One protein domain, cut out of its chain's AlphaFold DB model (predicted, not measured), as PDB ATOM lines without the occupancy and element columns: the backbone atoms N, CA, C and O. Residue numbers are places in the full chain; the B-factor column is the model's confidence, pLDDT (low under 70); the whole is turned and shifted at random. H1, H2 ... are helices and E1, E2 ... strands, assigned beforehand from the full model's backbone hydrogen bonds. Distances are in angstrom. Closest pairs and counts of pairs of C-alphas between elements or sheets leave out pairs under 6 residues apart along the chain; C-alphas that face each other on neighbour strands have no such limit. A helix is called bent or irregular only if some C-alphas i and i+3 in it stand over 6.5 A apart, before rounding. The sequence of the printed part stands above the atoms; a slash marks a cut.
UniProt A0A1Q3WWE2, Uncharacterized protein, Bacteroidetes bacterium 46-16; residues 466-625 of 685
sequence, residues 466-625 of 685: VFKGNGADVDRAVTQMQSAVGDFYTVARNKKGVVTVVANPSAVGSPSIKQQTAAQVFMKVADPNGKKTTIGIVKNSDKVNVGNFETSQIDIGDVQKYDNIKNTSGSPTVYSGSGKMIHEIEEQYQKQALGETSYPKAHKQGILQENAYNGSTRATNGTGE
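This is residues 466 to 625 of the 685 residues of an uncharacterized protein of Bacteroidetes bacterium 46-16 (UniProt A0A1Q3WWE2). H4 runs through the middle of a helical core, with H2 and H5 beside it as a bundle and H1 crossing near its start; a small sheet, E1, E4 and E5, packs on H1 and H4, and the hairpin E2 and E3 covers the other side of H1 and H2. H3 folds back into H4 through a loop whose residues 566 to 571 stick out. The printed part has 160 residues, with five helices and five strands in the order E1 H1 E2 E3 H2 E4 E5 H3 H4 H5, class mixed. The larger sheet, order E1 E4 E5, is parallel. The whole is compact, with a radius of gyration of the C-alphas of 15.0 A and spans of 45 by 38 by 28 A.

In the larger sheet E1 is residues 466 to 469, from C-alpha 466 at (14.357, 48.885, 9.951), E4 is 533 to 538, 16.0 A, and E5 is 553 to 555. H1, residues 471 to 488, 24.9 A, has a kink of 53 degrees near residue 482 and is irregular, with C-alphas 484 and 487 9.4 A apart. E2 is 489 to 493, E3 498 to 503, 17.0 A, and H2 513 to 525, 18.6 A. H3 is 556 to 564, H4 577 to 592, 22.4 A, and H5 599 to 614, 21.9 A, ending at C-alpha 614 (36.756, 41.017, 17.555).

E4 is the inner strand; N 468 and O 535 of E1 and E4 are 2.9 A apart, and N 554 and O 536 of E5 and E4 2.8 A, within hydrogen-bond range. H1 and H4 are on one face of this sheet, two layers; the closest C-alphas of E4 and H4 are Thr 533 and Gln 592, 5.6 A. H3 only grazes the sheet with residues 556 to 558. H4, the hub, touches H5 at His 583 and Gly 606, closest C-alphas 4.0 A, a helical hairpin. H4 touches H2 at a shallow tilt of 29 degrees, the same way, closest C-alphas Val 525 and Tyr 589, 6.3 A. E2 and E3 form a hairpin, with N 490 and O 502 2.8 A apart. Every O i to N i+4 pair is within hydrogen-bond range in H2, H4 and H5; H1 has 12 of 14, and H3 2 of 5, with 5 of 6 O i to N i+3 pairs.

The C-alphas farthest apart, Ser 506 and Glu 625, are 46.1 A apart. The printed part has no cut. The links E4 to E5 and H3 to H4 are long. Mean pLDDT of the printed part is 81.3; residues 501 to 508, 526 to 531 and 619 to 625 are among those under 70.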
ATOM      1  N   VAL A 466      15.573  48.922   9.126       84.81
ATOM      2  CA  VAL A 466      14.357  48.885   9.951       84.81
ATOM      3  C   VAL A 466      14.370  47.665  10.853       84.81
ATOM      4  O   VAL A 466      14.310  46.535  10.373       84.81
ATOM      5  N   PHE A 467      14.346  47.894  12.160       89.06
ATOM      6  CA  PHE A 467      14.075  46.859  13.147       89.06
ATOM      7  C   PHE A 467      12.581  46.775  13.448       89.06
ATOM      8  O   PHE A 467      11.939  47.766  13.803       89.06
ATOM      9  N   LYS A 468      12.017  45.573  13.318       90.94
ATOM     10  CA  LYS A 468      10.613  45.273  13.633       90.94
ATOM     11  C   LYS A 468      10.540  44.292  14.790       90.94
ATOM     12  O   LYS A 468      11.297  43.340  14.814       90.94
ATOM     13  N   GLY A 469       9.605  44.472  15.712       88.31
ATOM     14  CA  GLY A 469       9.448  43.568  16.851       88.31
ATOM     15  C   GLY A 469       8.879  44.292  18.060       88.31
ATOM     16  O   GLY A 469       8.374  45.413  17.942       88.31
ATOM     17  N   ASN A 470       8.974  43.659  19.226       92.06
ATOM     18  CA  ASN A 470       8.628  44.309  20.483       92.06
ATOM     19  C   ASN A 470       9.521  45.543  20.698       92.06
ATOM     20  O   ASN A 470      10.733  45.488  20.492       92.06
ATOM     21  N   GLY A 471       8.928  46.662  21.124       88.12
ATOM     22  CA  GLY A 471       9.650  47.919  21.314       88.12
ATOM     23  C   GLY A 471      10.879  47.783  22.216       88.12
ATOM     24  O   GLY A 471      11.932  48.288  21.838       88.12
ATOM     25  N   ALA A 472      10.767  47.056  23.329       91.25
ATOM     26  CA  ALA A 472      11.858  46.868  24.282       91.25
ATOM     27  C   ALA A 472      12.994  46.005  23.713       91.25
ATOM     28  O   ALA A 472      14.160  46.261  24.004       91.25
ATOM     29  N   ASP A 473      12.676  45.008  22.887       92.81
ATOM     30  CA  ASP A 473      13.686  44.150  22.261       92.81
ATOM     31  C   ASP A 473      14.421  44.899  21.145       92.81
ATOM     32  O   ASP A 473      15.645  44.828  21.040       92.81
ATOM     33  N   VAL A 474      13.704  45.726  20.382       93.00
ATOM     34  CA  VAL A 474      14.323  46.623  19.402       93.00
ATOM     35  C   VAL A 474      15.211  47.674  20.083       93.00
ATOM     36  O   VAL A 474      16.294  47.965  19.580       93.00
ATOM     37  N   ASP A 475      14.809  48.222  21.234       92.56
ATOM     38  CA  ASP A 475      15.664  49.140  22.002       92.56
ATOM     39  C   ASP A 475      16.925  48.436  22.524       92.56
ATOM     40  O   ASP A 475      18.003  49.032  22.520       92.56
ATOM     41  N   ARG A 476      16.840  47.150  22.900       94.06
ATOM     42  CA  ARG A 476      18.024  46.339  23.239       94.06
ATOM     43  C   ARG A 476      18.955  46.174  22.041       94.06
ATOM     44  O   ARG A 476      20.157  46.338  22.208       94.06
ATOM     45  N   ALA A 477      18.417  45.918  20.849       93.62
ATOM     46  CA  ALA A 477      19.207  45.816  19.622       93.62
ATOM     47  C   ALA A 477      19.912  47.138  19.272       93.62
ATOM     48  O   ALA A 477      21.108  47.148  18.986       93.62
ATOM     49  N   VAL A 478      19.204  48.269  19.375       93.62
ATOM     50  CA  VAL A 478      19.793  49.610  19.205       93.62
ATOM     51  C   VAL A 478      20.866  49.882  20.262       93.62
ATOM     52  O   VAL A 478      21.930  50.401  19.932       93.62
ATOM     53  N   THR A 479      20.634  49.479  21.514       94.75
ATOM     54  CA  THR A 479      21.624  49.603  22.596       94.75
ATOM     55  C   THR A 479      22.872  48.769  22.309       94.75
ATOM     56  O   THR A 479      23.981  49.265  22.479       94.75
ATOM     57  N   GLN A 480      22.716  47.542  21.801       95.12
ATOM     58  CA  GLN A 480      23.841  46.691  21.407       95.12
ATOM     59  C   GLN A 480      24.682  47.346  20.302       95.12
ATOM     60  O   GLN A 480      25.910  47.369  20.377       95.12
ATOM     61  N   MET A 481      24.022  47.933  19.295       93.81
ATOM     62  CA  MET A 481      24.702  48.694  18.245       93.81
ATOM     63  C   MET A 481      25.435  49.915  18.817       93.81
ATOM     64  O   MET A 481      26.589  50.153  18.464       93.81
ATOM     65  N   GLN A 482      24.801  50.658  19.732       93.75
ATOM     66  CA  GLN A 482      25.414  51.802  20.409       93.75
ATOM     67  C   GLN A 482      26.670  51.392  21.191       93.75
ATOM     68  O   GLN A 482      27.703  52.054  21.095       93.75
ATOM     69  N   SER A 483      26.625  50.271  21.916       93.00
ATOM     70  CA  SER A 483      27.787  49.737  22.634       93.00
ATOM     71  C   SER A 483      28.940  49.367  21.699       93.00
ATOM     72  O   SER A 483      30.101  49.531  22.070       93.00
ATOM     73  N   ALA A 484      28.650  48.910  20.478       91.19
ATOM     74  CA  ALA A 484      29.687  48.536  19.520       91.19
ATOM     75  C   ALA A 484      30.462  49.742  18.963       91.19
ATOM     76  O   ALA A 484      31.671  49.643  18.745       91.19
ATOM     77  N   VAL A 485      29.775  50.872  18.750       81.75
ATOM     78  CA  VAL A 485      30.360  52.100  18.181       81.75
ATOM     79  C   VAL A 485      30.890  53.075  19.241       81.75
ATOM     80  O   VAL A 485      31.711  53.937  18.927       81.75
ATOM     81  N   GLY A 486      30.486  52.903  20.505       87.62
ATOM     82  CA  GLY A 486      30.862  53.771  21.624       87.62
ATOM     83  C   GLY A 486      30.391  55.216  21.453       87.62
ATOM     84  O   GLY A 486      29.569  55.514  20.595       87.62
ATOM     85  N   ASP A 487      30.938  56.134  22.247       86.19
ATOM     86  CA  ASP A 487      30.434  57.517  22.312       86.19
ATOM     87  C   ASP A 487      30.780  58.373  21.084       86.19
ATOM     88  O   ASP A 487      30.265  59.480  20.942       86.19
ATOM     89  N   PHE A 488      31.621  57.865  20.177       73.62
ATOM     90  CA  PHE A 488      32.009  58.541  18.933       73.62
ATOM     91  C   PHE A 488      30.903  58.555  17.875       73.62
ATOM     92  O   PHE A 488      30.964  59.345  16.932       73.62
ATOM     93  N   TYR A 489      29.881  57.716  18.035       76.38
ATOM     94  CA  TYR A 489      28.724  57.664  17.154       76.38
ATOM     95  C   TYR A 489      27.452  57.536  17.990       76.38
ATOM     96  O   TYR A 489      27.458  56.975  19.079       76.38
ATOM     97  N   THR A 490      26.344  58.058  17.481       79.06
ATOM     98  CA  THR A 490      25.016  57.903  18.072       79.06
ATOM     99  C   THR A 490      24.186  56.982  17.194       79.06
ATOM    100  O   THR A 490      23.986  57.259  16.010       79.06
ATOM    101  N   VAL A 491      23.687  55.900  17.786       78.81
ATOM    102  CA  VAL A 491      22.700  54.999  17.198       78.81
ATOM    103  C   VAL A 491      21.349  55.318  17.820       78.81
ATOM    104  O   VAL A 491      21.177  55.272  19.035       78.81
ATOM    105  N   ALA A 492      20.374  55.639  16.982       79.06
ATOM    106  CA  ALA A 492      19.018  55.939  17.420       79.06
ATOM    107  C   ALA A 492      18.003  55.234  16.528       79.06
ATOM    108  O   ALA A 492      18.326  54.803  15.422       79.06
ATOM    109  N   ARG A 493      16.754  55.152  16.997       81.38
ATOM    110  CA  ARG A 493      15.627  54.755  16.155       81.38
ATOM    111  C   ARG A 493      14.442  55.696  16.282       81.38
ATOM    112  O   ARG A 493      14.240  56.311  17.326       81.38
ATOM    113  N   ASN A 494      13.606  55.740  15.250       79.06
ATOM    114  CA  ASN A 494      12.298  56.389  15.332       79.06
ATOM    115  C   ASN A 494      11.183  55.405  15.750       79.06
ATOM    116  O   ASN A 494      11.390  54.196  15.864       79.06
ATOM    117  N   LYS A 495       9.954  55.917  15.922       76.50
ATOM    118  CA  LYS A 495       8.769  55.119  16.307       76.50
ATOM    119  C   LYS A 495       8.415  53.992  15.325       76.50
ATOM    120  O   LYS A 495       7.699  53.071  15.700       76.50
ATOM    121  N   LYS A 496       8.887  54.063  14.078       75.50
ATOM    122  CA  LYS A 496       8.680  53.040  13.041       75.50
ATOM    123  C   LYS A 496       9.786  51.973  13.039       75.50
ATOM    124  O   LYS A 496       9.758  51.094  12.184       75.50
ATOM    125  N   GLY A 497      10.748  52.049  13.964       74.62
ATOM    126  CA  GLY A 497      11.869  51.113  14.057       74.62
ATOM    127  C   GLY A 497      13.005  51.388  13.073       74.62
ATOM    128  O   GLY A 497      13.911  50.572  12.954       74.62
ATOM    129  N   VAL A 498      12.970  52.523  12.372       80.88
ATOM    130  CA  VAL A 498      14.047  52.958  11.475       80.88
ATOM    131  C   VAL A 498      15.260  53.346  12.305       80.88
ATOM    132  O   VAL A 498      15.117  54.203  13.173       80.88
ATOM    133  N   VAL A 499      16.412  52.743  12.025       78.38
ATOM    134  CA  VAL A 499      17.672  52.961  12.740       78.38
ATOM    135  C   VAL A 499      18.534  53.976  11.989       78.38
ATOM    136  O   VAL A 499      18.660  53.907  10.771       78.38
ATOM    137  N   THR A 500      19.146  54.903  12.723       74.44
ATOM    138  CA  THR A 500      20.091  55.904  12.213       74.44
ATOM    139  C   THR A 500      21.400  55.812  12.977       74.44
ATOM    140  O   THR A 500      21.374  55.730  14.207       74.44
ATOM    141  N   VAL A 501      22.527  55.890  12.269       69.56
ATOM    142  CA  VAL A 501      23.867  55.950  12.866       69.56
ATOM    143  C   VAL A 501      24.560  57.209  12.376       69.56
ATOM    144  O   VAL A 501      24.733  57.388  11.173       69.56
ATOM    145  N   VAL A 502      24.938  58.090  13.299       60.84
ATOM    146  CA  VAL A 502      25.587  59.369  12.978       60.84
ATOM    147  C   VAL A 502      26.823  59.571  13.841       60.84
ATOM    148  O   VAL A 502      26.861  59.115  14.980       60.84
ATOM    149  N   ALA A 503      27.839  60.252  13.319       58.31
ATOM    150  CA  ALA A 503      28.982  60.656  14.133       58.31
ATOM    151  C   ALA A 503      28.526  61.597  15.261       58.31
ATOM    152  O   ALA A 503      27.680  62.467  15.042       58.31
ATOM    153  N   ASN A 504      29.086  61.429  16.460       68.75
ATOM    154  CA  ASN A 504      28.830  62.309  17.591       68.75
ATOM    155  C   ASN A 504      29.847  63.465  17.584       68.75
ATOM    156  O   ASN A 504      31.014  63.246  17.919       68.75
ATOM    157  N   PRO A 505      29.439  64.701  17.244       52.94
ATOM    158  CA  PRO A 505      30.356  65.838  17.149       52.94
ATOM    159  C   PRO A 505      30.911  66.283  18.511       52.94
ATOM    160  O   PRO A 505      31.855  67.065  18.558       52.94
ATOM    161  N   SER A 506      30.331  65.810  19.618       66.75
ATOM    162  CA  SER A 506      30.776  66.125  20.979       66.75
ATOM    163  C   SER A 506      31.791  65.123  21.539       66.75
ATOM    164  O   SER A 506      32.275  65.315  22.653       66.75
ATOM    165  N   ALA A 507      32.116  64.058  20.800       66.56
ATOM    166  CA  ALA A 507      33.103  63.079  21.234       66.56
ATOM    167  C   ALA A 507      34.531  63.642  21.127       66.56
ATOM    168  O   ALA A 507      34.925  64.195  20.101       66.56
ATOM    169  N   VAL A 508      35.321  63.488  22.193       64.81
ATOM    170  CA  VAL A 508      36.709  63.969  22.273       64.81
ATOM    171  C   VAL A 508      37.672  62.797  22.071       64.81
ATOM    172  O   VAL A 508      37.577  61.790  22.768       64.81
ATOM    173  N   GLY A 509      38.622  62.936  21.142       72.06
ATOM    174  CA  GLY A 509      39.611  61.903  20.802       72.06
ATOM    175  C   GLY A 509      39.309  61.193  19.477       72.06
ATOM    176  O   GLY A 509      38.567  61.716  18.649       72.06
ATOM    177  N   SER A 510      39.883  60.004  19.278       64.81
ATOM    178  CA  SER A 510      39.680  59.191  18.069       64.81
ATOM    179  C   SER A 510      39.029  57.847  18.413       64.81
ATOM    180  O   SER A 510      39.443  57.224  19.397       64.81
ATOM    181  N   PRO A 511      38.073  57.349  17.604       70.00
ATOM    182  CA  PRO A 511      37.481  56.032  17.818       70.00
ATOM    183  C   PRO A 511      38.528  54.928  17.651       70.00
ATOM    184  O   PRO A 511      39.391  54.998  16.774       70.00
ATOM    185  N   SER A 512      38.430  53.881  18.469       79.81
ATOM    186  CA  SER A 512      39.251  52.674  18.329       79.81
ATOM    187  C   SER A 512      38.958  51.939  17.016       79.81
ATOM    188  O   SER A 512      37.878  52.079  16.443       79.81
ATOM    189  N   ILE A 513      39.880  51.082  16.565       69.25
ATOM    190  CA  ILE A 513      39.694  50.254  15.357       69.25
ATOM    191  C   ILE A 513      38.396  49.429  15.439       69.25
ATOM    192  O   ILE A 513      37.673  49.317  14.449       69.25
ATOM    193  N   LYS A 514      38.045  48.918  16.628       81.38
ATOM    194  CA  LYS A 514      36.790  48.182  16.851       81.38
ATOM    195  C   LYS A 514      35.560  49.063  16.617       81.38
ATOM    196  O   LYS A 514      34.658  48.673  15.882       81.38
ATOM    197  N   GLN A 515      35.551  50.269  17.185       78.81
ATOM    198  CA  GLN A 515      34.450  51.228  17.030       78.81
ATOM    199  C   GLN A 515      34.310  51.709  15.582       78.81
ATOM    200  O   GLN A 515      33.196  51.794  15.073       78.81
ATOM    201  N   GLN A 516      35.431  51.955  14.895       69.06
ATOM    202  CA  GLN A 516      35.438  52.304  13.471       69.06
ATOM    203  C   GLN A 516      34.871  51.170  12.610       69.06
ATOM    204  O   GLN A 516      34.046  51.423  11.737       69.06
ATOM    205  N   THR A 517      35.259  49.922  12.891       72.12
ATOM    206  CA  THR A 517      34.764  48.736  12.171       72.12
ATOM    207  C   THR A 517      33.251  48.582  12.339       72.12
ATOM    208  O   THR A 517      32.530  48.416  11.357       72.12
ATOM    209  N   ALA A 518      32.744  48.714  13.570       76.50
ATOM    210  CA  ALA A 518      31.306  48.667  13.838       76.50
ATOM    211  C   ALA A 518      30.546  49.799  13.128       76.50
ATOM    212  O   ALA A 518      29.526  49.557  12.485       76.50
ATOM    213  N   ALA A 519      31.064  51.030  13.200       68.44
ATOM    214  CA  ALA A 519      30.439  52.185  12.565       68.44
ATOM    215  C   ALA A 519      30.388  52.037  11.038       68.44
ATOM    216  O   ALA A 519      29.360  52.334  10.435       68.44
ATOM    217  N   GLN A 520      31.449  51.522  10.410       69.62
ATOM    218  CA  GLN A 520      31.481  51.263   8.967       69.62
ATOM    219  C   GLN A 520      30.384  50.288   8.531       69.62
ATOM    220  O   GLN A 520      29.691  50.555   7.550       69.62
ATOM    221  N   VAL A 521      30.182  49.188   9.265       74.38
ATOM    222  CA  VAL A 521      29.116  48.228   8.942       74.38
ATOM    223  C   VAL A 521      27.744  48.856   9.164       74.38
ATOM    224  O   VAL A 521      26.901  48.819   8.271       74.38
ATOM    225  N   PHE A 522      27.508  49.481  10.317       82.69
ATOM    226  CA  PHE A 522      26.173  49.989  10.622       82.69
ATOM    227  C   PHE A 522      25.773  51.186   9.772       82.69
ATOM    228  O   PHE A 522      24.631  51.229   9.337       82.69
ATOM    229  N   MET A 523      26.678  52.122   9.486       70.25
ATOM    230  CA  MET A 523      26.376  53.238   8.586       70.25
ATOM    231  C   MET A 523      26.133  52.759   7.155       70.25
ATOM    232  O   MET A 523      25.296  53.336   6.479       70.25
ATOM    233  N   LYS A 524      26.813  51.694   6.705       78.69
ATOM    234  CA  LYS A 524      26.561  51.075   5.395       78.69
ATOM    235  C   LYS A 524      25.159  50.469   5.311       78.69
ATOM    236  O   LYS A 524      24.491  50.610   4.294       78.69
ATOM    237  N   VAL A 525      24.714  49.772   6.357       75.50
ATOM    238  CA  VAL A 525      23.407  49.088   6.348       75.50
ATOM    239  C   VAL A 525      22.255  50.030   6.710       75.50
ATOM    240  O   VAL A 525      21.155  49.897   6.178       75.50
ATOM    241  N   ALA A 526      22.507  51.002   7.585       66.75
ATOM    242  CA  ALA A 526      21.593  52.090   7.922       66.75
ATOM    243  C   ALA A 526      21.713  53.282   6.961       66.75
ATOM    244  O   ALA A 526      21.178  54.348   7.265       66.75
ATOM    245  N   ASP A 527      22.406  53.102   5.830       60.75
ATOM    246  CA  ASP A 527      22.571  54.122   4.803       60.75
ATOM    247  C   ASP A 527      21.189  54.508   4.259       60.75
ATOM    248  O   ASP A 527      20.521  53.646   3.677       60.75
ATOM    249  N   PRO A 528      20.776  55.782   4.400       50.28
ATOM    250  CA  PRO A 528      19.564  56.329   3.791       50.28
ATOM    251  C   PRO A 528      19.458  56.085   2.271       50.28
ATOM    252  O   PRO A 528      18.372  56.150   1.692       50.28
ATOM    253  N   ASN A 529      20.605  55.814   1.633       45.31
ATOM    254  CA  ASN A 529      20.780  55.603   0.196       45.31
ATOM    255  C   ASN A 529      20.992  54.131  -0.176       45.31
ATOM    256  O   ASN A 529      20.920  53.764  -1.355       45.31
ATOM    257  N   GLY A 530      21.232  53.279   0.826       51.47
ATOM    258  CA  GLY A 530      21.368  51.840   0.675       51.47
ATOM    259  C   GLY A 530      20.031  51.194   0.323       51.47
ATOM    260  O   GLY A 530      18.972  51.815   0.350       51.47
ATOM    261  N   LYS A 531      20.029  49.911  -0.031       63.59
ATOM    262  CA  LYS A 531      18.759  49.191  -0.186       63.59
ATOM    263  C   LYS A 531      18.222  48.799   1.190       63.59
ATOM    264  O   LYS A 531      18.973  48.382   2.073       63.59
ATOM    265  N   LYS A 532      16.904  48.923   1.353       77.62
ATOM    266  CA  LYS A 532      16.203  48.654   2.611       77.62
ATOM    267  C   LYS A 532      16.546  47.264   3.149       77.62
ATOM    268  O   LYS A 532      16.315  46.264   2.476       77.62
ATOM    269  N   THR A 533      16.988  47.227   4.401       83.81
ATOM    270  CA  THR A 533      17.197  45.989   5.157       83.81
ATOM    271  C   THR A 533      16.236  45.999   6.342       83.81
ATOM    272  O   THR A 533      16.288  46.882   7.193       83.81
ATOM    273  N   THR A 534      15.286  45.068   6.366       90.75
ATOM    274  CA  THR A 534      14.304  44.917   7.446       90.75
ATOM    275  C   THR A 534      14.635  43.679   8.257       90.75
ATOM    276  O   THR A 534      14.630  42.576   7.721       90.75
ATOM    277  N   ILE A 535      14.875  43.854   9.550       93.06
ATOM    278  CA  ILE A 535      15.250  42.761  10.445       93.06
ATOM    279  C   ILE A 535      14.212  42.651  11.559       93.06
ATOM    280  O   ILE A 535      13.864  43.641  12.208       93.06
ATOM    281  N   GLY A 536      13.678  41.449  11.756       94.75
ATOM    282  CA  GLY A 536      12.820  41.138  12.892       94.75
ATOM    283  C   GLY A 536      13.660  40.914  14.147       94.75
ATOM    284  O   GLY A 536      14.498  40.026  14.167       94.75
ATOM    285  N   ILE A 537      13.439  41.685  15.202       96.31
ATOM    286  CA  ILE A 537      14.086  41.483  16.496       96.31
ATOM    287  C   ILE A 537      13.147  40.671  17.383       96.31
ATOM    288  O   ILE A 537      12.019  41.092  17.664       96.31
ATOM    289  N   VAL A 538      13.629  39.506  17.804       92.62
ATOM    290  CA  VAL A 538      12.987  38.612  18.771       92.62
ATOM    291  C   VAL A 538      13.906  38.422  19.974       92.62
ATOM    292  O   VAL A 538      15.047  38.884  19.967       92.62
ATOM    293  N   LYS A 539      13.397  37.800  21.035       91.31
ATOM    294  CA  LYS A 539      14.173  37.517  22.238       91.31
ATOM    295  C   LYS A 539      13.798  36.153  22.804       91.31
ATOM    296  O   LYS A 539      12.625  35.940  23.115       91.31
ATOM    297  N   ASN A 540      14.800  35.312  23.040       84.62
ATOM    298  CA  ASN A 540      14.663  33.955  23.573       84.62
ATOM    299  C   ASN A 540      13.680  33.080  22.763       84.62
ATOM    300  O   ASN A 540      12.915  32.302  23.337       84.62
ATOM    301  N   SER A 541      13.664  33.253  21.445       81.81
ATOM    302  CA  SER A 541      12.923  32.436  20.493       81.81
ATOM    303  C   SER A 541      13.447  31.003  20.516       81.81
ATOM    304  O   SER A 541      14.644  30.759  20.581       81.81
ATOM    305  N   ASP A 542      12.550  30.029  20.421       72.69
ATOM    306  CA  ASP A 542      12.912  28.617  20.267       72.69
ATOM    307  C   ASP A 542      13.251  28.240  18.810       72.69
ATOM    308  O   ASP A 542      13.662  27.111  18.550       72.69
ATOM    309  N   LYS A 543      13.081  29.186  17.872       75.19
ATOM    310  CA  LYS A 543      13.188  29.003  16.407       75.19
ATOM    311  C   LYS A 543      14.218  29.901  15.720       75.19
ATOM    312  O   LYS A 543      14.294  29.901  14.494       75.19
ATOM    313  N   VAL A 544      14.856  30.782  16.484       79.69
ATOM    314  CA  VAL A 544      15.841  31.738  15.978       79.69
ATOM    315  C   VAL A 544      16.993  31.692  16.965       79.69
ATOM    316  O   VAL A 544      16.794  32.087  18.108       79.69
ATOM    317  N   ASN A 545      18.146  31.186  16.526       80.69
ATOM    318  CA  ASN A 545      19.422  31.306  17.241       80.69
ATOM    319  C   ASN A 545      19.850  32.788  17.253       80.69
ATOM    320  O   ASN A 545      19.038  33.688  17.059       80.69
ATOM    321  N   VAL A 546      21.146  33.084  17.365       85.38
ATOM    322  CA  VAL A 546      21.707  34.435  17.185       85.38
ATOM    323  C   VAL A 546      21.047  35.194  16.019       85.38
ATOM    324  O   VAL A 546      20.623  36.339  16.193       85.38
ATOM    325  N   GLY A 547      20.860  34.536  14.874       88.31
ATOM    326  CA  GLY A 547      19.988  35.005  13.807       88.31
ATOM    327  C   GLY A 547      19.506  33.878  12.900       88.31
ATOM    328  O   GLY A 547      19.959  32.736  12.981       88.31
ATOM    329  N   ASN A 548      18.541  34.201  12.041       86.44
ATOM    330  CA  ASN A 548      17.988  33.288  11.050       86.44
ATOM    331  C   ASN A 548      17.937  33.975   9.682       86.44
ATOM    332  O   ASN A 548      17.192  34.941   9.462       86.44
ATOM    333  N   PHE A 549      18.737  33.449   8.747       82.19
ATOM    334  CA  PHE A 549      18.867  33.994   7.402       82.19
ATOM    335  C   PHE A 549      17.529  34.037   6.665       82.19
ATOM    336  O   PHE A 549      17.200  35.063   6.069       82.19
ATOM    337  N   GLU A 550      16.731  32.970   6.742       84.44
ATOM    338  CA  GLU A 550      15.486  32.801   5.986       84.44
ATOM    339  C   GLU A 550      14.359  33.688   6.507       84.44
ATOM    340  O   GLU A 550      13.735  34.418   5.729       84.44
ATOM    341  N   THR A 551      14.140  33.701   7.824       86.94
ATOM    342  CA  THR A 551      13.081  34.516   8.439       86.94
ATOM    343  C   THR A 551      13.478  35.980   8.617       86.94
ATOM    344  O   THR A 551      12.625  36.811   8.934       86.94
ATOM    345  N   SER A 552      14.749  36.318   8.367       92.38
ATOM    346  CA  SER A 552      15.302  37.663   8.533       92.38
ATOM    347  C   SER A 552      15.154  38.180   9.964       92.38
ATOM    348  O   SER A 552      14.773  39.335  10.185       92.38
ATOM    349  N   GLN A 553      15.430  37.310  10.939       92.50
ATOM    350  CA  GLN A 553      15.296  37.601  12.365       92.50
ATOM    351  C   GLN A 553      16.635  37.528  13.104       92.50
ATOM    352  O   GLN A 553      17.508  36.758  12.721       92.50
ATOM    353  N   ILE A 554      16.764  38.320  14.168       94.00
ATOM    354  CA  ILE A 554      17.863  38.293  15.142       94.00
ATOM    355  C   ILE A 554      17.260  38.035  16.518       94.00
ATOM    356  O   ILE A 554      16.319  38.741  16.909       94.00
ATOM    357  N   ASP A 555      17.827  37.084  17.259       92.69
ATOM    358  CA  ASP A 555      17.517  36.911  18.674       92.69
ATOM    359  C   ASP A 555      18.458  37.753  19.538       92.69
ATOM    360  O   ASP A 555      19.626  37.426  19.769       92.69
ATOM    361  N   ILE A 556      17.943  38.875  20.042       94.12
ATOM    362  CA  ILE A 556      18.749  39.781  20.864       94.12
ATOM    363  C   ILE A 556      19.115  39.167  22.223       94.12
ATOM    364  O   ILE A 556      20.084  39.597  22.847       94.12
ATOM    365  N   GLY A 557      18.354  38.173  22.692       90.50
ATOM    366  CA  GLY A 557      18.655  37.427  23.911       90.50
ATOM    367  C   GLY A 557      19.926  36.600  23.757       90.50
ATOM    368  O   GLY A 557      20.813  36.698  24.610       90.50
ATOM    369  N   ASP A 558      20.045  35.876  22.645       89.31
ATOM    370  CA  ASP A 558      21.214  35.048  22.331       89.31
ATOM    371  C   ASP A 558      22.450  35.894  22.031       89.31
ATOM    372  O   ASP A 558      23.530  35.615  22.558       89.31
ATOM    373  N   VAL A 559      22.292  36.990  21.276       92.62
ATOM    374  CA  VAL A 559      23.367  37.973  21.038       92.62
ATOM    375  C   VAL A 559      23.983  38.438  22.366       92.62
ATOM    376  O   VAL A 559      25.204  38.416  22.528       92.62
ATOM    377  N   GLN A 560      23.153  38.779  23.356       92.62
ATOM    378  CA  GLN A 560      23.604  39.275  24.663       92.62
ATOM    379  C   GLN A 560      24.325  38.217  25.519       92.62
ATOM    380  O   GLN A 560      25.069  38.563  26.443       92.62
ATOM    381  N   LYS A 561      24.182  36.916  25.223       90.00
ATOM    382  CA  LYS A 561      24.952  35.861  25.913       90.00
ATOM    383  C   LYS A 561      26.446  35.956  25.622       90.00
ATOM    384  O   LYS A 561      27.256  35.617  26.486       90.00
ATOM    385  N   TYR A 562      26.814  36.461  24.445       90.75
ATOM    386  CA  TYR A 562      28.209  36.647  24.049       90.75
ATOM    387  C   TYR A 562      28.876  37.856  24.717       90.75
ATOM    388  O   TYR A 562      30.097  37.972  24.657       90.75
ATOM    389  N   ASP A 563      28.128  38.729  25.397       89.50
ATOM    390  CA  ASP A 563      28.723  39.822  26.180       89.50
ATOM    391  C   ASP A 563      29.352  39.326  27.493       89.50
ATOM    392  O   ASP A 563      30.197  40.001  28.075       89.50
ATOM    393  N   ASN A 564      28.982  38.121  27.944       86.50
ATOM    394  CA  ASN A 564      29.386  37.555  29.235       86.50
ATOM    395  C   ASN A 564      30.120  36.209  29.092       86.50
ATOM    396  O   ASN A 564      29.910  35.285  29.884       86.50
ATOM    397  N   ILE A 565      30.978  36.075  28.075       88.81
ATOM    398  CA  ILE A 565      31.747  34.844  27.842       88.81
ATOM    399  C   ILE A 565      32.655  34.563  29.041       88.81
ATOM    400  O   ILE A 565      33.534  35.357  29.382       88.81
ATOM    401  N   LYS A 566      32.499  33.382  29.648       89.06
ATOM    402  CA  LYS A 566      33.429  32.914  30.683       89.06
ATOM    403  C   LYS A 566      34.738  32.501  30.019       89.06
ATOM    404  O   LYS A 566      34.819  31.419  29.439       89.06
ATOM    405  N   ASN A 567      35.738  33.372  30.086       89.38
ATOM    406  CA  ASN A 567      37.040  33.157  29.470       89.38
ATOM    407  C   ASN A 567      38.071  32.659  30.493       89.38
ATOM    408  O   ASN A 567      38.492  33.406  31.372       89.38
ATOM    409  N   THR A 568      38.494  31.405  30.350       91.12
ATOM    410  CA  THR A 568      39.564  30.784  31.147       91.12
ATOM    411  C   THR A 568      40.769  30.386  30.290       91.12
ATOM    412  O   THR A 568      41.611  29.619  30.751       91.12
ATOM    413  N   SER A 569      40.864  30.857  29.037       86.75
ATOM    414  CA  SER A 569      41.951  30.484  28.118       86.75
ATOM    415  C   SER A 569      43.243  31.278  28.326       86.75
ATOM    416  O   SER A 569      44.308  30.842  27.896       86.75
ATOM    417  N   GLY A 570      43.154  32.452  28.957       84.12
ATOM    418  CA  GLY A 570      44.274  33.392  29.088       84.12
ATOM    419  C   GLY A 570      44.577  34.206  27.819       84.12
ATOM    420  O   GLY A 570      45.491  35.025  27.843       84.12
ATOM    421  N   SER A 571      43.809  34.015  26.742       87.38
ATOM    422  CA  SER A 571      43.854  34.828  25.515       87.38
ATOM    423  C   SER A 571      42.680  35.814  25.461       87.38
ATOM    424  O   SER A 571      41.673  35.590  26.141       87.38
ATOM    425  N   PRO A 572      42.751  36.889  24.652       86.81
ATOM    426  CA  PRO A 572      41.624  37.799  24.429       86.81
ATOM    427  C   PRO A 572      40.345  37.067  23.988       86.81
ATOM    428  O   PRO A 572      40.407  35.999  23.374       86.81
ATOM    429  N   THR A 573      39.174  37.616  24.319       86.31
ATOM    430  CA  THR A 573      37.888  37.034  23.906       86.31
ATOM    431  C   THR A 573      37.724  37.112  22.390       86.31
ATOM    432  O   THR A 573      37.904  38.175  21.795       86.31
ATOM    433  N   VAL A 574      37.383  35.987  21.757       84.56
ATOM    434  CA  VAL A 574      37.287  35.894  20.286       84.56
ATOM    435  C   VAL A 574      35.892  36.185  19.733       84.56
ATOM    436  O   VAL A 574      35.762  36.415  18.529       84.56
ATOM    437  N   TYR A 575      34.885  36.224  20.612       88.50
ATOM    438  CA  TYR A 575      33.509  36.630  20.328       88.50
ATOM    439  C   TYR A 575      33.027  37.715  21.286       88.50
ATOM    440  O   TYR A 575      33.585  37.908  22.367       88.50
ATOM    441  N   SER A 576      31.971  38.407  20.870       91.56
ATOM    442  CA  SER A 576      31.233  39.393  21.660       91.56
ATOM    443  C   SER A 576      29.811  39.526  21.112       91.56
ATOM    444  O   SER A 576      29.583  39.214  19.939       91.56
ATOM    445  N   GLY A 577      28.864  40.018  21.920       91.69
ATOM    446  CA  GLY A 577      27.503  40.278  21.444       91.69
ATOM    447  C   GLY A 577      27.489  41.335  20.346       91.69
ATOM    448  O   GLY A 577      26.848  41.158  19.316       91.69
ATOM    449  N   SER A 578      28.303  42.382  20.474       93.00
ATOM    450  CA  SER A 578      28.488  43.378  19.408       93.00
ATOM    451  C   SER A 578      29.008  42.767  18.100       93.00
ATOM    452  O   SER A 578      28.509  43.106  17.028       93.00
ATOM    453  N   GLY A 579      29.960  41.831  18.174       91.00
ATOM    454  CA  GLY A 579      30.453  41.102  17.004       91.00
ATOM    455  C   GLY A 579      29.371  40.247  16.342       91.00
ATOM    456  O   GLY A 579      29.261  40.253  15.117       91.00
ATOM    457  N   LYS A 580      28.526  39.578  17.138       92.44
ATOM    458  CA  LYS A 580      27.363  38.832  16.632       92.44
ATOM    459  C   LYS A 580      26.317  39.747  16.001       92.44
ATOM    460  O   LYS A 580      25.854  39.465  14.908       92.44
ATOM    461  N   MET A 581      26.023  40.896  16.604       94.19
ATOM    462  CA  MET A 581      25.101  41.871  16.013       94.19
ATOM    463  C   MET A 581      25.583  42.354  14.634       94.19
ATOM    464  O   MET A 581      24.796  42.448  13.695       94.19
ATOM    465  N   ILE A 582      26.883  42.640  14.502       90.81
ATOM    466  CA  ILE A 582      27.514  43.022  13.229       90.81
ATOM    467  C   ILE A 582      27.376  41.903  12.192       90.81
ATOM    468  O   ILE A 582      27.027  42.183  11.047       90.81
ATOM    469  N   HIS A 583      27.625  40.658  12.604       92.62
ATOM    470  CA  HIS A 583      27.501  39.473  11.762       92.62
ATOM    471  C   HIS A 583      26.101  39.371  11.150       92.62
ATOM    472  O   HIS A 583      25.957  39.361   9.928       92.62
ATOM    473  N   GLU A 584      25.070  39.360  11.994       94.00
ATOM    474  CA  GLU A 584      23.694  39.138  11.550       94.00
ATOM    475  C   GLU A 584      23.148  40.304  10.711       94.00
ATOM    476  O   GLU A 584      22.445  40.099   9.719       94.00
ATOM    477  N   ILE A 585      23.494  41.548  11.067       93.38
ATOM    478  CA  ILE A 585      23.128  42.726  10.266       93.38
ATOM    479  C   ILE A 585      23.755  42.635   8.869       93.38
ATOM    480  O   ILE A 585      23.081  42.928   7.878       93.38
ATOM    481  N   GLU A 586      25.024  42.226   8.776       89.31
ATOM    482  CA  GLU A 586      25.706  42.069   7.492       89.31
ATOM    483  C   GLU A 586      25.059  40.971   6.651       89.31
ATOM    484  O   GLU A 586      24.795  41.197   5.473       89.31
ATOM    485  N   GLU A 587      24.745  39.812   7.235       89.50
ATOM    486  CA  GLU A 587      24.059  38.738   6.510       89.50
ATOM    487  C   GLU A 587      22.731  39.201   5.907       89.50
ATOM    488  O   GLU A 587      22.440  38.947   4.733       89.50
ATOM    489  N   GLN A 588      21.930  39.927   6.693       91.81
ATOM    490  CA  GLN A 588      20.642  40.438   6.234       91.81
ATOM    491  C   GLN A 588      20.791  41.536   5.186       91.81
ATOM    492  O   GLN A 588      19.992  41.595   4.252       91.81
ATOM    493  N   TYR A 589      21.832  42.360   5.286       88.88
ATOM    494  CA  TYR A 589      22.173  43.314   4.240       88.88
ATOM    495  C   TYR A 589      22.567  42.598   2.941       88.88
ATOM    496  O   TYR A 589      22.040  42.917   1.877       88.88
ATOM    497  N   GLN A 590      23.413  41.567   3.006       84.00
ATOM    498  CA  GLN A 590      23.776  40.764   1.833       84.00
ATOM    499  C   GLN A 590      22.524  40.161   1.172       84.00
ATOM    500  O   GLN A 590      22.340  40.298  -0.039       84.00
ATOM    501  N   LYS A 591      21.608  39.593   1.969       87.50
ATOM    502  CA  LYS A 591      20.337  39.033   1.484       87.50
ATOM    503  C   LYS A 591      19.431  40.079   0.843       87.50
ATOM    504  O   LYS A 591      19.010  39.942  -0.303       87.50
ATOM    505  N   GLN A 592      19.084  41.115   1.602       86.31
ATOM    506  CA  GLN A 592      17.985  42.018   1.262       86.31
ATOM    507  C   GLN A 592      18.445  43.167   0.370       86.31
ATOM    508  O   GLN A 592      17.763  43.520  -0.593       86.31
ATOM    509  N   ALA A 593      19.616  43.734   0.659       79.19
ATOM    510  CA  ALA A 593      20.180  44.810  -0.134       79.19
ATOM    511  C   ALA A 593      20.952  44.266  -1.342       79.19
ATOM    512  O   ALA A 593      20.726  44.683  -2.479       79.19
ATOM    513  N   LEU A 594      21.848  43.305  -1.152       79.50
ATOM    514  CA  LEU A 594      22.693  42.839  -2.257       79.50
ATOM    515  C   LEU A 594      22.064  41.706  -3.079       79.50
ATOM    516  O   LEU A 594      22.557  41.411  -4.165       79.50
ATOM    517  N   GLY A 595      20.924  41.163  -2.642       83.88
ATOM    518  CA  GLY A 595      20.211  40.103  -3.354       83.88
ATOM    519  C   GLY A 595      20.934  38.756  -3.300       83.88
ATOM    520  O   GLY A 595      20.724  37.919  -4.177       83.88
ATOM    521  N   GLU A 596      21.811  38.553  -2.311       85.50
ATOM    522  CA  GLU A 596      22.493  37.280  -2.105       85.50
ATOM    523  C   GLU A 596      21.483  36.225  -1.644       85.50
ATOM    524  O   GLU A 596      20.816  36.368  -0.622       85.50
ATOM    525  N   THR A 597      21.373  35.150  -2.417       85.56
ATOM    526  CA  THR A 597      20.445  34.041  -2.146       85.56
ATOM    527  C   THR A 597      21.145  32.856  -1.484       85.56
ATOM    528  O   THR A 597      20.490  31.954  -0.975       85.56
ATOM    529  N   SER A 598      22.481  32.851  -1.462       84.81
ATOM    530  CA  SER A 598      23.290  31.791  -0.873       84.81
ATOM    531  C   SER A 598      23.662  32.124   0.571       84.81
ATOM    532  O   SER A 598      24.629  32.858   0.802       84.81
ATOM    533  N   TYR A 599      22.995  31.485   1.538       83.81
ATOM    534  CA  TYR A 599      23.331  31.606   2.965       83.81
ATOM    535  C   TYR A 599      24.841  31.457   3.253       83.81
ATOM    536  O   TYR A 599      25.404  32.378   3.838       83.81
ATOM    537  N   PRO A 600      25.572  30.432   2.754       83.56
ATOM    538  CA  PRO A 600      27.011  30.313   3.025       83.56
ATOM    539  C   PRO A 600      27.858  31.509   2.559       83.56
ATOM    540  O   PRO A 600      28.911  31.790   3.132       83.56
ATOM    541  N   LYS A 601      27.421  32.230   1.516       81.19
ATOM    542  CA  LYS A 601      28.130  33.415   1.011       81.19
ATOM    543  C   LYS A 601      27.863  34.628   1.890       81.19
ATOM    544  O   LYS A 601      28.815  35.326   2.231       81.19
ATOM    545  N   ALA A 602      26.606  34.846   2.279       81.88
ATOM    546  CA  ALA A 602      26.234  35.889   3.229       81.88
ATOM    547  C   ALA A 602      26.905  35.652   4.593       81.88
ATOM    548  O   ALA A 602      27.571  36.550   5.108       81.88
ATOM    549  N   HIS A 603      26.861  34.414   5.088       85.62
ATOM    550  CA  HIS A 603      27.507  33.986   6.329       85.62
ATOM    551  C   HIS A 603      29.013  34.236   6.316       85.62
ATOM    552  O   HIS A 603      29.576  34.800   7.252       85.62
ATOM    553  N   LYS A 604      29.689  33.922   5.204       83.88
ATOM    554  CA  LYS A 604      31.112  34.244   5.043       83.88
ATOM    555  C   LYS A 604      31.394  35.744   5.189       83.88
ATOM    556  O   LYS A 604      32.413  36.094   5.781       83.88
ATOM    557  N   GLN A 605      30.531  36.624   4.675       84.31
ATOM    558  CA  GLN A 605      30.688  38.073   4.860       84.31
ATOM    559  C   GLN A 605      30.464  38.485   6.318       84.31
ATOM    560  O   GLN A 605      31.267  39.253   6.848       84.31
ATOM    561  N   GLY A 606      29.456  37.915   6.988       85.56
ATOM    562  CA  GLY A 606      29.230  38.098   8.425       85.56
ATOM    563  C   GLY A 606      30.460  37.723   9.259       85.56
ATOM    564  O   GLY A 606      30.939  38.532  10.055       85.56
ATOM    565  N   ILE A 607      31.060  36.554   8.989       85.00
ATOM    566  CA  ILE A 607      32.301  36.091   9.638       85.00
ATOM    567  C   ILE A 607      33.443  37.096   9.451       85.00
ATOM    568  O   ILE A 607      34.191  37.354  10.393       85.00
ATOM    569  N   LEU A 608      33.611  37.651   8.246       83.94
ATOM    570  CA  LEU A 608      34.688  38.605   7.971       83.94
ATOM    571  C   LEU A 608      34.535  39.887   8.799       83.94
ATOM    572  O   LEU A 608      35.519  40.346   9.380       83.94
ATOM    573  N   GLN A 609      33.317  40.429   8.894       84.69
ATOM    574  CA  GLN A 609      33.051  41.637   9.683       84.69
ATOM    575  C   GLN A 609      33.159  41.377  11.192       84.69
ATOM    576  O   GLN A 609      33.740  42.177  11.927       84.69
ATOM    577  N   GLU A 610      32.670  40.226  11.656       88.94
ATOM    578  CA  GLU A 610      32.794  39.794  13.049       88.94
ATOM    579  C   GLU A 610      34.265  39.623  13.466       88.94
ATOM    580  O   GLU A 610      34.675  40.109  14.523       88.94
ATOM    581  N   ASN A 611      35.073  38.970  12.625       84.38
ATOM    582  CA  ASN A 611      36.507  38.779  12.852       84.38
ATOM    583  C   ASN A 611      37.243  40.122  12.920       84.38
ATOM    584  O   ASN A 611      38.048  40.333  13.830       84.38
ATOM    585  N   ALA A 612      36.933  41.043  12.000       82.56
ATOM    586  CA  ALA A 612      37.508  42.386  11.990       82.56
ATOM    587  C   ALA A 612      37.186  43.156  13.283       82.56
ATOM    588  O   ALA A 612      38.062  43.808  13.851       82.56
ATOM    589  N   TYR A 613      35.957  43.025  13.795       86.25
ATOM    590  CA  TYR A 613      35.550  43.668  15.043       86.25
ATOM    591  C   TYR A 613      36.205  43.038  16.283       86.25
ATOM    592  O   TYR A 613      36.696  43.743  17.169       86.25
ATOM    593  N   ASN A 614      36.231  41.707  16.375       86.31
ATOM    594  CA  ASN A 614      36.756  41.017  17.555       86.31
ATOM    595  C   ASN A 614      38.292  40.966  17.581       86.31
ATOM    596  O   ASN A 614      38.871  40.905  18.670       86.31
ATOM    597  N   GLY A 615      38.945  41.066  16.420       80.88
ATOM    598  CA  GLY A 615      40.378  40.819  16.257       80.88
ATOM    599  C   GLY A 615      40.713  39.325  16.240       80.88
ATOM    600  O   GLY A 615      41.787  38.936  16.683       80.88
ATOM    601  N   SER A 616      39.790  38.476  15.790       83.62
ATOM    602  CA  SER A 616      39.942  37.015  15.752       83.62
ATOM    603  C   SER A 616      40.002  36.495  14.314       83.62
ATOM    604  O   SER A 616      39.783  37.230  13.354       83.62
ATOM    605  N   THR A 617      40.364  35.225  14.128       79.00
ATOM    606  CA  THR A 617      40.362  34.578  12.807       79.00
ATOM    607  C   THR A 617      39.698  33.208  12.884       79.00
ATOM    608  O   THR A 617      40.171  32.312  13.585       79.00
ATOM    609  N   ARG A 618      38.607  33.052  12.125       75.19
ATOM    610  CA  ARG A 618      37.870  31.792  11.921       75.19
ATOM    611  C   ARG A 618      38.086  31.262  10.505       75.19
ATOM    612  O   ARG A 618      38.197  32.047   9.562       75.19
ATOM    613  N   ALA A 619      38.095  29.940  10.341       61.97
ATOM    614  CA  ALA A 619      38.134  29.315   9.020       61.97
ATOM    615  C   ALA A 619      36.859  29.658   8.224       61.97
ATOM    616  O   ALA A 619      35.748  29.466   8.705       61.97
ATOM    617  N   THR A 620      37.013  30.144   6.989       55.25
ATOM    618  CA  THR A 620      35.888  30.594   6.135       55.25
ATOM    619  C   THR A 620      35.201  29.465   5.349       55.25
ATOM    620  O   THR A 620      34.395  29.743   4.463       55.25
ATOM    621  N   ASN A 621      35.522  28.204   5.662       47.53
ATOM    622  CA  ASN A 621      35.091  27.012   4.918       47.53
ATOM    623  C   ASN A 621      33.903  26.268   5.554       47.53
ATOM    624  O   ASN A 621      33.551  25.191   5.079       47.53
ATOM    625  N   GLY A 622      33.296  26.794   6.619       46.38
ATOM    626  CA  GLY A 622      32.150  26.148   7.255       46.38
ATOM    627  C   GLY A 622      30.910  26.240   6.373       46.38
ATOM    628  O   GLY A 622      30.264  27.283   6.317       46.38
ATOM    629  N   THR A 623      30.549  25.151   5.695       39.16
ATOM    630  CA  THR A 623      29.135  24.885   5.422       39.16
ATOM    631  C   THR A 623      28.445  24.887   6.777       39.16
ATOM    632  O   THR A 623      28.898  24.160   7.657       39.16
ATOM    633  N   GLY A 624      27.415  25.710   6.983       41.19
ATOM    634  CA  GLY A 624      26.545  25.545   8.145       41.19
ATOM    635  C   GLY A 624      26.004  24.121   8.106       41.19
ATOM    636  O   GLY A 624      25.130  23.819   7.296       41.19
ATOM    637  N   GLU A 625      26.615  23.214   8.864       37.19
ATOM    638  CA  GLU A 625      26.139  21.846   8.966       37.19
ATOM    639  C   GLU A 625      24.770  21.924   9.630       37.19
ATOM    640  O   GLU A 625      24.641  22.403  10.755       37.19
TER     641      GLU A 625